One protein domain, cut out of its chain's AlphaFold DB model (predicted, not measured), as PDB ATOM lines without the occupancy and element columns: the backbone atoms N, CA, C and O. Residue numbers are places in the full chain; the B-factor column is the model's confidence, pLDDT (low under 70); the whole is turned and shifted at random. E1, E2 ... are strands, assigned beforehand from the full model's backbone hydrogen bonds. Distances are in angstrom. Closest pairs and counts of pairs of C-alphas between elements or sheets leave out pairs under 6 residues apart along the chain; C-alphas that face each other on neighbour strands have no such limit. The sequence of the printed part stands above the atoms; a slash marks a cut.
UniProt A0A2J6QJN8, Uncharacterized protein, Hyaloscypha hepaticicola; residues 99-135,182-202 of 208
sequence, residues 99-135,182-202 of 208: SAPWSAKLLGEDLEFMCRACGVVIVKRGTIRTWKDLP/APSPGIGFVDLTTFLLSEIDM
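AT A GLANCE: This is residues 99 to 135 and 182 to 202 of the 208 residues of an uncharacterized protein of Hyaloscypha hepaticicola (UniProt A0A2J6QJN8). With little regular structure, this domain is mostly loops: a small parallel sheet, E2 beside E3, lies towards one end, and a looped-back stretch, E1 paired with residues 113 to 114, lies at the other. The printed part has 58 residues, no named helix and three strands, E1, E2, E3, holding 11 residues: all strand. It is compact, radius of gyration of the C-alphas 11.1 A, spanning 31 by 23 by 19 A.

IN THESE COORDINATES: Find C-alpha 130 at (33.030, -10.211, 37.883); E2 runs 10.3 A to residue 133. E3, residues 187 to 190, runs 10.0 A to (42.635, -8.640, 42.296). E1, residues 121 to 123, covers 5.7 A.

HOW THE PARTS SIT: E2 and E3 are parallel at 28 degrees; look for N 132 and O 188, 2.9 A apart. Residues 189 to 190 of E3 pair antiparallel with 195 to 196. E1 is apart from E2 and E3.

THE WHOLE: Residues 136 to 181 are not printed; C-alphas 135 and 182 are 13.5 A apart across the cut. The E1 to E2 link is short. Residues 99 to 102 and 135 have pLDDT under 70.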
ATOM      1  N   SER A  99      53.267 -14.283  36.898       52.03
ATOM      2  CA  SER A  99      52.103 -15.091  37.202       52.03
ATOM      3  C   SER A  99      51.745 -14.773  38.637       52.03
ATOM      4  O   SER A  99      52.238 -15.401  39.576       52.03
ATOM      5  N   ALA A 100      50.919 -13.747  38.794       54.56
ATOM      6  CA  ALA A 100      50.244 -13.474  40.030       54.56
ATOM      7  C   ALA A 100      49.673 -14.797  40.559       54.56
ATOM      8  O   ALA A 100      49.115 -15.570  39.770       54.56
ATOM      9  N   PRO A 101      49.822 -15.093  41.863       58.31
ATOM     10  CA  PRO A 101      49.343 -16.346  42.454       58.31
ATOM     11  C   PRO A 101      47.843 -16.589  42.191       58.31
ATOM     12  O   PRO A 101      47.358 -17.717  42.254       58.31
ATOM     13  N   TRP A 102      47.130 -15.527  41.830       66.38
ATOM     14  CA  TRP A 102      45.765 -15.484  41.342       66.38
ATOM     15  C   TRP A 102      45.680 -14.438  40.218       66.38
ATOM     16  O   TRP A 102      46.217 -13.345  40.343       66.38
ATOM     17  N   SER A 103      44.986 -14.759  39.128       75.38
ATOM     18  CA  SER A 103      44.520 -13.759  38.154       75.38
ATOM     19  C   SER A 103      43.004 -13.773  38.139       75.38
ATOM     20  O   SER A 103      42.396 -14.801  38.448       75.38
ATOM     21  N   ALA A 104      42.377 -12.676  37.728       85.06
ATOM     22  CA  ALA A 104      40.928 -12.569  37.616       85.06
ATOM     23  C   ALA A 104      40.311 -13.708  36.793       85.06
ATOM     24  O   ALA A 104      39.212 -14.164  37.091       85.06
ATOM     25  N   LYS A 105      41.045 -14.233  35.804       81.00
ATOM     26  CA  LYS A 105      40.623 -15.371  34.969       81.00
ATOM     27  C   LYS A 105      40.453 -16.679  35.745       81.00
ATOM     28  O   LYS A 105      39.717 -17.554  35.300       81.00
ATOM     29  N   LEU A 106      41.161 -16.836  36.860       80.25
ATOM     30  CA  LEU A 106      41.084 -18.015  37.726       80.25
ATOM     31  C   LEU A 106      40.019 -17.865  38.818       80.25
ATOM     32  O   LEU A 106      39.756 -18.818  39.553       80.25
ATOM     33  N   LEU A 107      39.409 -16.684  38.933       86.94
ATOM     34  CA  LEU A 107      38.421 -16.378  39.950       86.94
ATOM     35  C   LEU A 107      37.010 -16.463  39.354       86.94
ATOM     36  O   LEU A 107      36.646 -15.713  38.452       86.94
ATOM     37  N   GLY A 108      36.220 -17.414  39.850       82.88
ATOM     38  CA  GLY A 108      34.830 -17.622  39.437       82.88
ATOM     39  C   GLY A 108      33.815 -16.994  40.394       82.88
ATOM     40  O   GLY A 108      34.164 -16.523  41.480       82.88
ATOM     41  N   GLU A 109      32.538 -17.045  40.017       86.00
ATOM     42  CA  GLU A 109      31.422 -16.581  40.859       86.00
ATOM     43  C   GLU A 109      31.219 -17.464  42.104       86.00
ATOM     44  O   GLU A 109      30.718 -17.011  43.131       86.00
ATOM     45  N   ASP A 110      31.672 -18.719  42.057       87.31
ATOM     46  CA  ASP A 110      31.527 -19.690  43.147       87.31
ATOM     47  C   ASP A 110      32.534 -19.501  44.294       87.31
ATOM     48  O   ASP A 110      32.605 -20.339  45.196       87.31
ATOM     49  N   LEU A 111      33.334 -18.433  44.281       88.50
ATOM     50  CA  LEU A 111      34.328 -18.163  45.316       88.50
ATOM     51  C   LEU A 111      33.716 -17.645  46.617       88.50
ATOM     52  O   LEU A 111      32.713 -16.939  46.634       88.50
ATOM     53  N   GLU A 112      34.367 -17.983  47.724       92.88
ATOM     54  CA  GLU A 112      33.952 -17.614  49.073       92.88
ATOM     55  C   GLU A 112      35.169 -17.175  49.878       92.88
ATOM     56  O   GLU A 112      36.198 -17.853  49.876       92.88
ATOM     57  N   PHE A 113      35.037 -16.064  50.597       92.88
ATOM     58  CA  PHE A 113      36.074 -15.588  51.506       92.88
ATOM     59  C   PHE A 113      35.654 -15.920  52.926       92.88
ATOM     60  O   PHE A 113      34.550 -15.574  53.346       92.88
ATOM     61  N   MET A 114      36.537 -16.569  53.679       94.69
ATOM     62  CA  MET A 114      36.283 -16.963  55.062       94.69
ATOM     63  C   MET A 114      37.447 -16.545  55.950       94.69
ATOM     64  O   MET A 114      38.613 -16.653  55.566       94.69
ATOM     65  N   CYS A 115      37.144 -16.120  57.173       91.38
ATOM     66  CA  CYS A 115      38.174 -15.925  58.177       91.38
ATOM     67  C   CYS A 115      38.808 -17.276  58.517       91.38
ATOM     68  O   CYS A 115      38.128 -18.190  58.979       91.38
ATOM     69  N   ARG A 116      40.125 -17.395  58.361       89.25
ATOM     70  CA  ARG A 116      40.850 -18.630  58.680       89.25
ATOM     71  C   ARG A 116      40.731 -19.044  60.153       89.25
ATOM     72  O   ARG A 116      40.758 -20.232  60.445       89.25
ATOM     73  N   ALA A 117      40.624 -18.080  61.071       88.62
ATOM     74  CA  ALA A 117      40.636 -18.346  62.508       88.62
ATOM     75  C   ALA A 117      39.291 -18.874  63.032       88.62
ATOM     76  O   ALA A 117      39.268 -19.833  63.798       88.62
ATOM     77  N   CYS A 118      38.175 -18.262  62.627       92.56
ATOM     78  CA  CYS A 118      36.841 -18.615  63.128       92.56
ATOM     79  C   CYS A 118      35.916 -19.234  62.071       92.56
ATOM     80  O   CYS A 118      34.808 -19.645  62.401       92.56
ATOM     81  N   GLY A 119      36.337 -19.288  60.807       91.50
ATOM     82  CA  GLY A 119      35.544 -19.824  59.703       91.50
ATOM     83  C   GLY A 119      34.369 -18.942  59.277       91.50
ATOM     84  O   GLY A 119      33.583 -19.366  58.435       91.50
ATOM     85  N   VAL A 120      34.209 -17.734  59.833       96.12
ATOM     86  CA  VAL A 120      33.095 -16.858  59.447       96.12
ATOM     87  C   VAL A 120      33.244 -16.421  57.990       96.12
ATOM     88  O   VAL A 120      34.327 -16.022  57.563       96.12
ATOM     89  N   VAL A 121      32.155 -16.499  57.227       95.50
ATOM     90  CA  VAL A 121      32.126 -16.077  55.822       95.50
ATOM     91  C   VAL A 121      32.119 -14.552  55.751       95.50
ATOM     92  O   VAL A 121      31.205 -13.915  56.278       95.50
ATOM     93  N   ILE A 122      33.109 -13.988  55.067       95.75
ATOM     94  CA  ILE A 122      33.278 -12.552  54.825       95.75
ATOM     95  C   ILE A 122      32.634 -12.149  53.497       95.75
ATOM     96  O   ILE A 122      31.974 -11.120  53.430       95.75
ATOM     97  N   VAL A 123      32.756 -12.990  52.467       95.31
ATOM     98  CA  VAL A 123      32.113 -12.807  51.156       95.31
ATOM     99  C   VAL A 123      31.467 -14.127  50.773       95.31
ATOM    100  O   VAL A 123      32.156 -15.146  50.712       95.31
ATOM    101  N   LYS A 124      30.151 -14.123  50.544       94.62
ATOM    102  CA  LYS A 124      29.406 -15.329  50.156       94.62
ATOM    103  C   LYS A 124      29.631 -15.663  48.683       94.62
ATOM    104  O   LYS A 124      29.809 -14.763  47.860       94.62
ATOM    105  N   ARG A 125      29.486 -16.943  48.343       95.00
ATOM    106  CA  ARG A 125      29.439 -17.412  46.948       95.00
ATOM    107  C   ARG A 125      28.369 -16.668  46.155       95.00
ATOM    108  O   ARG A 125      27.293 -16.389  46.684       95.00
ATOM    109  N   GLY A 126      28.681 -16.334  44.910       92.81
ATOM    110  CA  GLY A 126      27.805 -15.601  43.996       92.81
ATOM    111  C   GLY A 126      27.671 -14.103  44.282       92.81
ATOM    112  O   GLY A 126      26.949 -13.420  43.554       92.81
ATOM    113  N   THR A 127      28.335 -13.570  45.317       94.88
ATOM    114  CA  THR A 127      28.310 -12.121  45.599       94.88
ATOM    115  C   THR A 127      29.120 -11.366  44.551       94.88
ATOM    116  O   THR A 127      28.622 -10.426  43.938       94.88
ATOM    117  N   ILE A 128      30.347 -11.827  44.289       94.94
ATOM    118  CA  ILE A 128      31.206 -11.269  43.247       94.94
ATOM    119  C   ILE A 128      30.922 -11.989  41.936       94.94
ATOM    120  O   ILE A 128      31.164 -13.187  41.807       94.94
ATOM    121  N   ARG A 129      30.399 -11.242  40.965       92.12
ATOM    122  CA  ARG A 129      30.023 -11.750  39.638       92.12
ATOM    123  C   ARG A 129      31.121 -11.545  38.612       92.12
ATOM    124  O   ARG A 129      31.170 -12.204  37.583       92.12
ATOM    125  N   THR A 130      31.984 -10.562  38.839       91.62
ATOM    126  CA  THR A 130      33.030 -10.211  37.883       91.62
ATOM    127  C   THR A 130      34.324  -9.928  38.612       91.62
ATOM    128  O   THR A 130      34.367  -9.092  39.510       91.62
ATOM    129  N   TRP A 131      35.380 -10.606  38.176       90.44
ATOM    130  CA  TRP A 131      36.740 -10.373  38.631       90.44
ATOM    131  C   TRP A 131      37.521  -9.609  37.568       90.44
ATOM    132  O   TRP A 131      37.380  -9.875  36.372       90.44
ATOM    133  N   LYS A 132      38.331  -8.647  38.002       87.62
ATOM    134  CA  LYS A 132      39.209  -7.853  37.137       87.62
ATOM    135  C   LYS A 132      40.599  -7.791  37.749       87.62
ATOM    136  O   LYS A 132      40.722  -7.595  38.953       87.62
ATOM    137  N   ASP A 133      41.629  -7.948  36.933       82.69
ATOM    138  CA  ASP A 133      42.992  -7.702  37.392       82.69
ATOM    139  C   ASP A 133      43.155  -6.190  37.609       82.69
ATOM    140  O   ASP A 133      42.733  -5.387  36.767       82.69
ATOM    141  N   LEU A 134      43.722  -5.794  38.748       79.38
ATOM    142  CA  LEU A 134      44.272  -4.452  38.884       79.38
ATOM    143  C   LEU A 134      45.461  -4.338  37.919       79.38
ATOM    144  O   LEU A 134      46.193  -5.316  37.732       79.38
ATOM    145  N   PRO A 135      45.662  -3.179  37.266       66.38
ATOM    146  CA  PRO A 135      46.905  -2.952  36.543       66.38
ATOM    147  C   PRO A 135      48.064  -3.131  37.523       66.38
ATOM    148  O   PRO A 135      47.967  -2.691  38.670       66.38
ATOM    149  N   ALA A 182      37.547   2.683  42.051       77.25
ATOM    150  CA  ALA A 182      36.544   2.645  43.102       77.25
ATOM    151  C   ALA A 182      35.942   1.231  43.213       77.25
ATOM    152  O   ALA A 182      35.484   0.682  42.200       77.25
ATOM    153  N   PRO A 183      35.890   0.640  44.423       84.44
ATOM    154  CA  PRO A 183      35.178  -0.611  44.646       84.44
ATOM    155  C   PRO A 183      33.721  -0.486  44.199       84.44
ATOM    156  O   PRO A 183      33.012   0.430  44.614       84.44
ATOM    157  N   SER A 184      33.271  -1.411  43.355       89.31
ATOM    158  CA  SER A 184      31.913  -1.414  42.814       89.31
ATOM    159  C   SER A 184      31.183  -2.684  43.244       89.31
ATOM    160  O   SER A 184      31.787  -3.754  43.185       89.31
ATOM    161  N   PRO A 185      29.901  -2.596  43.632       94.00
ATOM    162  CA  PRO A 185      29.093  -3.757  43.990       94.00
ATOM    163  C   PRO A 185      29.158  -4.897  42.972       94.00
ATOM    164  O   PRO A 185      28.965  -4.681  41.773       94.00
ATOM    165  N   GLY A 186      29.401  -6.114  43.451       92.62
ATOM    166  CA  GLY A 186      29.491  -7.332  42.652       92.62
ATOM    167  C   GLY A 186      30.736  -7.440  41.764       92.62
ATOM    168  O   GLY A 186      30.832  -8.399  40.989       92.62
ATOM    169  N   ILE A 187      31.683  -6.501  41.862       92.25
ATOM    170  CA  ILE A 187      32.948  -6.509  41.122       92.25
ATOM    171  C   ILE A 187      34.108  -6.586  42.113       92.25
ATOM    172  O   ILE A 187      34.280  -5.701  42.950       92.25
ATOM    173  N   GLY A 188      34.933  -7.620  41.975       91.50
ATOM    174  CA  GLY A 188      36.177  -7.753  42.720       91.50
ATOM    175  C   GLY A 188      37.368  -7.432  41.841       91.50
ATOM    176  O   GLY A 188      37.484  -7.954  40.730       91.50
ATOM    177  N   PHE A 189      38.267  -6.590  42.338       89.38
ATOM    178  CA  PHE A 189      39.571  -6.431  41.714       89.38
ATOM    179  C   PHE A 189      40.615  -7.242  42.473       89.38
ATOM    180  O   PHE A 189      40.545  -7.360  43.698       89.38
ATOM    181  N   VAL A 190      41.560  -7.819  41.743       86.94
ATOM    182  CA  VAL A 190      42.635  -8.640  42.296       86.94
ATOM    183  C   VAL A 190      43.980  -8.123  41.817       86.94
ATOM    184  O   VAL A 190      44.154  -7.814  40.642       86.94
ATOM    185  N   ASP A 191      44.919  -8.037  42.742       79.38
ATOM    186  CA  ASP A 191      46.335  -7.799  42.497       79.38
ATOM    187  C   ASP A 191      47.153  -8.988  43.044       79.38
ATOM    188  O   ASP A 191      46.612  -9.894  43.684       79.38
ATOM    189  N   LEU A 192      48.468  -8.990  42.824       73.50
ATOM    190  CA  LEU A 192      49.430  -9.969  43.331       73.50
ATOM    191  C   LEU A 192      49.198 -10.346  44.795       73.50
ATOM    192  O   LEU A 192      49.297 -11.520  45.147       73.50
ATOM    193  N   THR A 193      48.885  -9.371  45.648       76.94
ATOM    194  CA  THR A 193      48.801  -9.591  47.100       76.94
ATOM    195  C   THR A 193      47.495  -9.132  47.735       76.94
ATOM    196  O   THR A 193      47.259  -9.418  48.911       76.94
ATOM    197  N   THR A 194      46.630  -8.449  46.985       84.19
ATOM    198  CA  THR A 194      45.445  -7.798  47.550       84.19
ATOM    199  C   THR A 194      44.190  -8.032  46.721       84.19
ATOM    200  O   THR A 194      44.232  -8.317  45.526       84.19
ATOM    201  N   PHE A 195      43.047  -7.907  47.394       88.31
ATOM    202  CA  PHE A 195      41.733  -7.855  46.771       88.31
ATOM    203  C   PHE A 195      41.080  -6.524  47.123       88.31
ATOM    204  O   PHE A 195      41.094  -6.115  48.286       88.31
ATOM    205  N   LEU A 196      40.468  -5.882  46.134       89.75
ATOM    206  CA  LEU A 196      39.659  -4.686  46.316       89.75
ATOM    207  C   LEU A 196      38.191  -5.049  46.087       89.75
ATOM    208  O   LEU A 196      37.797  -5.423  44.981       89.75
ATOM    209  N   LEU A 197      37.393  -4.950  47.147       91.69
ATOM    210  CA  LEU A 197      35.985  -5.346  47.179       91.69
ATOM    211  C   LEU A 197      35.133  -4.199  47.721       91.69
ATOM    212  O   LEU A 197      35.611  -3.386  48.513       91.69
ATOM    213  N   SER A 198      33.871  -4.132  47.294       92.31
ATOM    214  CA  SER A 198      32.927  -3.163  47.848       92.31
ATOM    215  C   SER A 198      32.517  -3.565  49.261       92.31
ATOM    216  O   SER A 198      32.241  -4.735  49.518       92.31
ATOM    217  N   GLU A 199      32.411  -2.592  50.167       91.94
ATOM    218  CA  GLU A 199      31.970  -2.828  51.548       91.94
ATOM    219  C   GLU A 199      30.609  -3.536  51.601       91.94
ATOM    220  O   GLU A 199      30.400  -4.410  52.438       91.94
ATOM    221  N   ILE A 200      29.703  -3.227  50.666       92.56
ATOM    222  CA  ILE A 200      28.363  -3.823  50.647       92.56
ATOM    223  C   ILE A 200      28.347  -5.305  50.246       92.56
ATOM    224  O   ILE A 200      27.373  -6.000  50.529       92.56
ATOM    225  N   ASP A 201      29.409  -5.787  49.594       93.94
ATOM    226  CA  ASP A 201      29.577  -7.199  49.226       93.94
ATOM    227  C   ASP A 201      30.196  -8.017  50.368       93.94
ATOM    228  O   ASP A 201      30.320  -9.244  50.290       93.94
ATOM    229  N   MET A 202      30.605  -7.339  51.441       93.19
ATOM    230  CA  MET A 202      31.263  -7.933  52.587       93.19
ATOM    231  C   MET A 202      30.327  -7.971  53.796       93.19
ATOM    232  O   MET A 202      29.436  -7.151  53.987       93.19
TER     233      MET A 202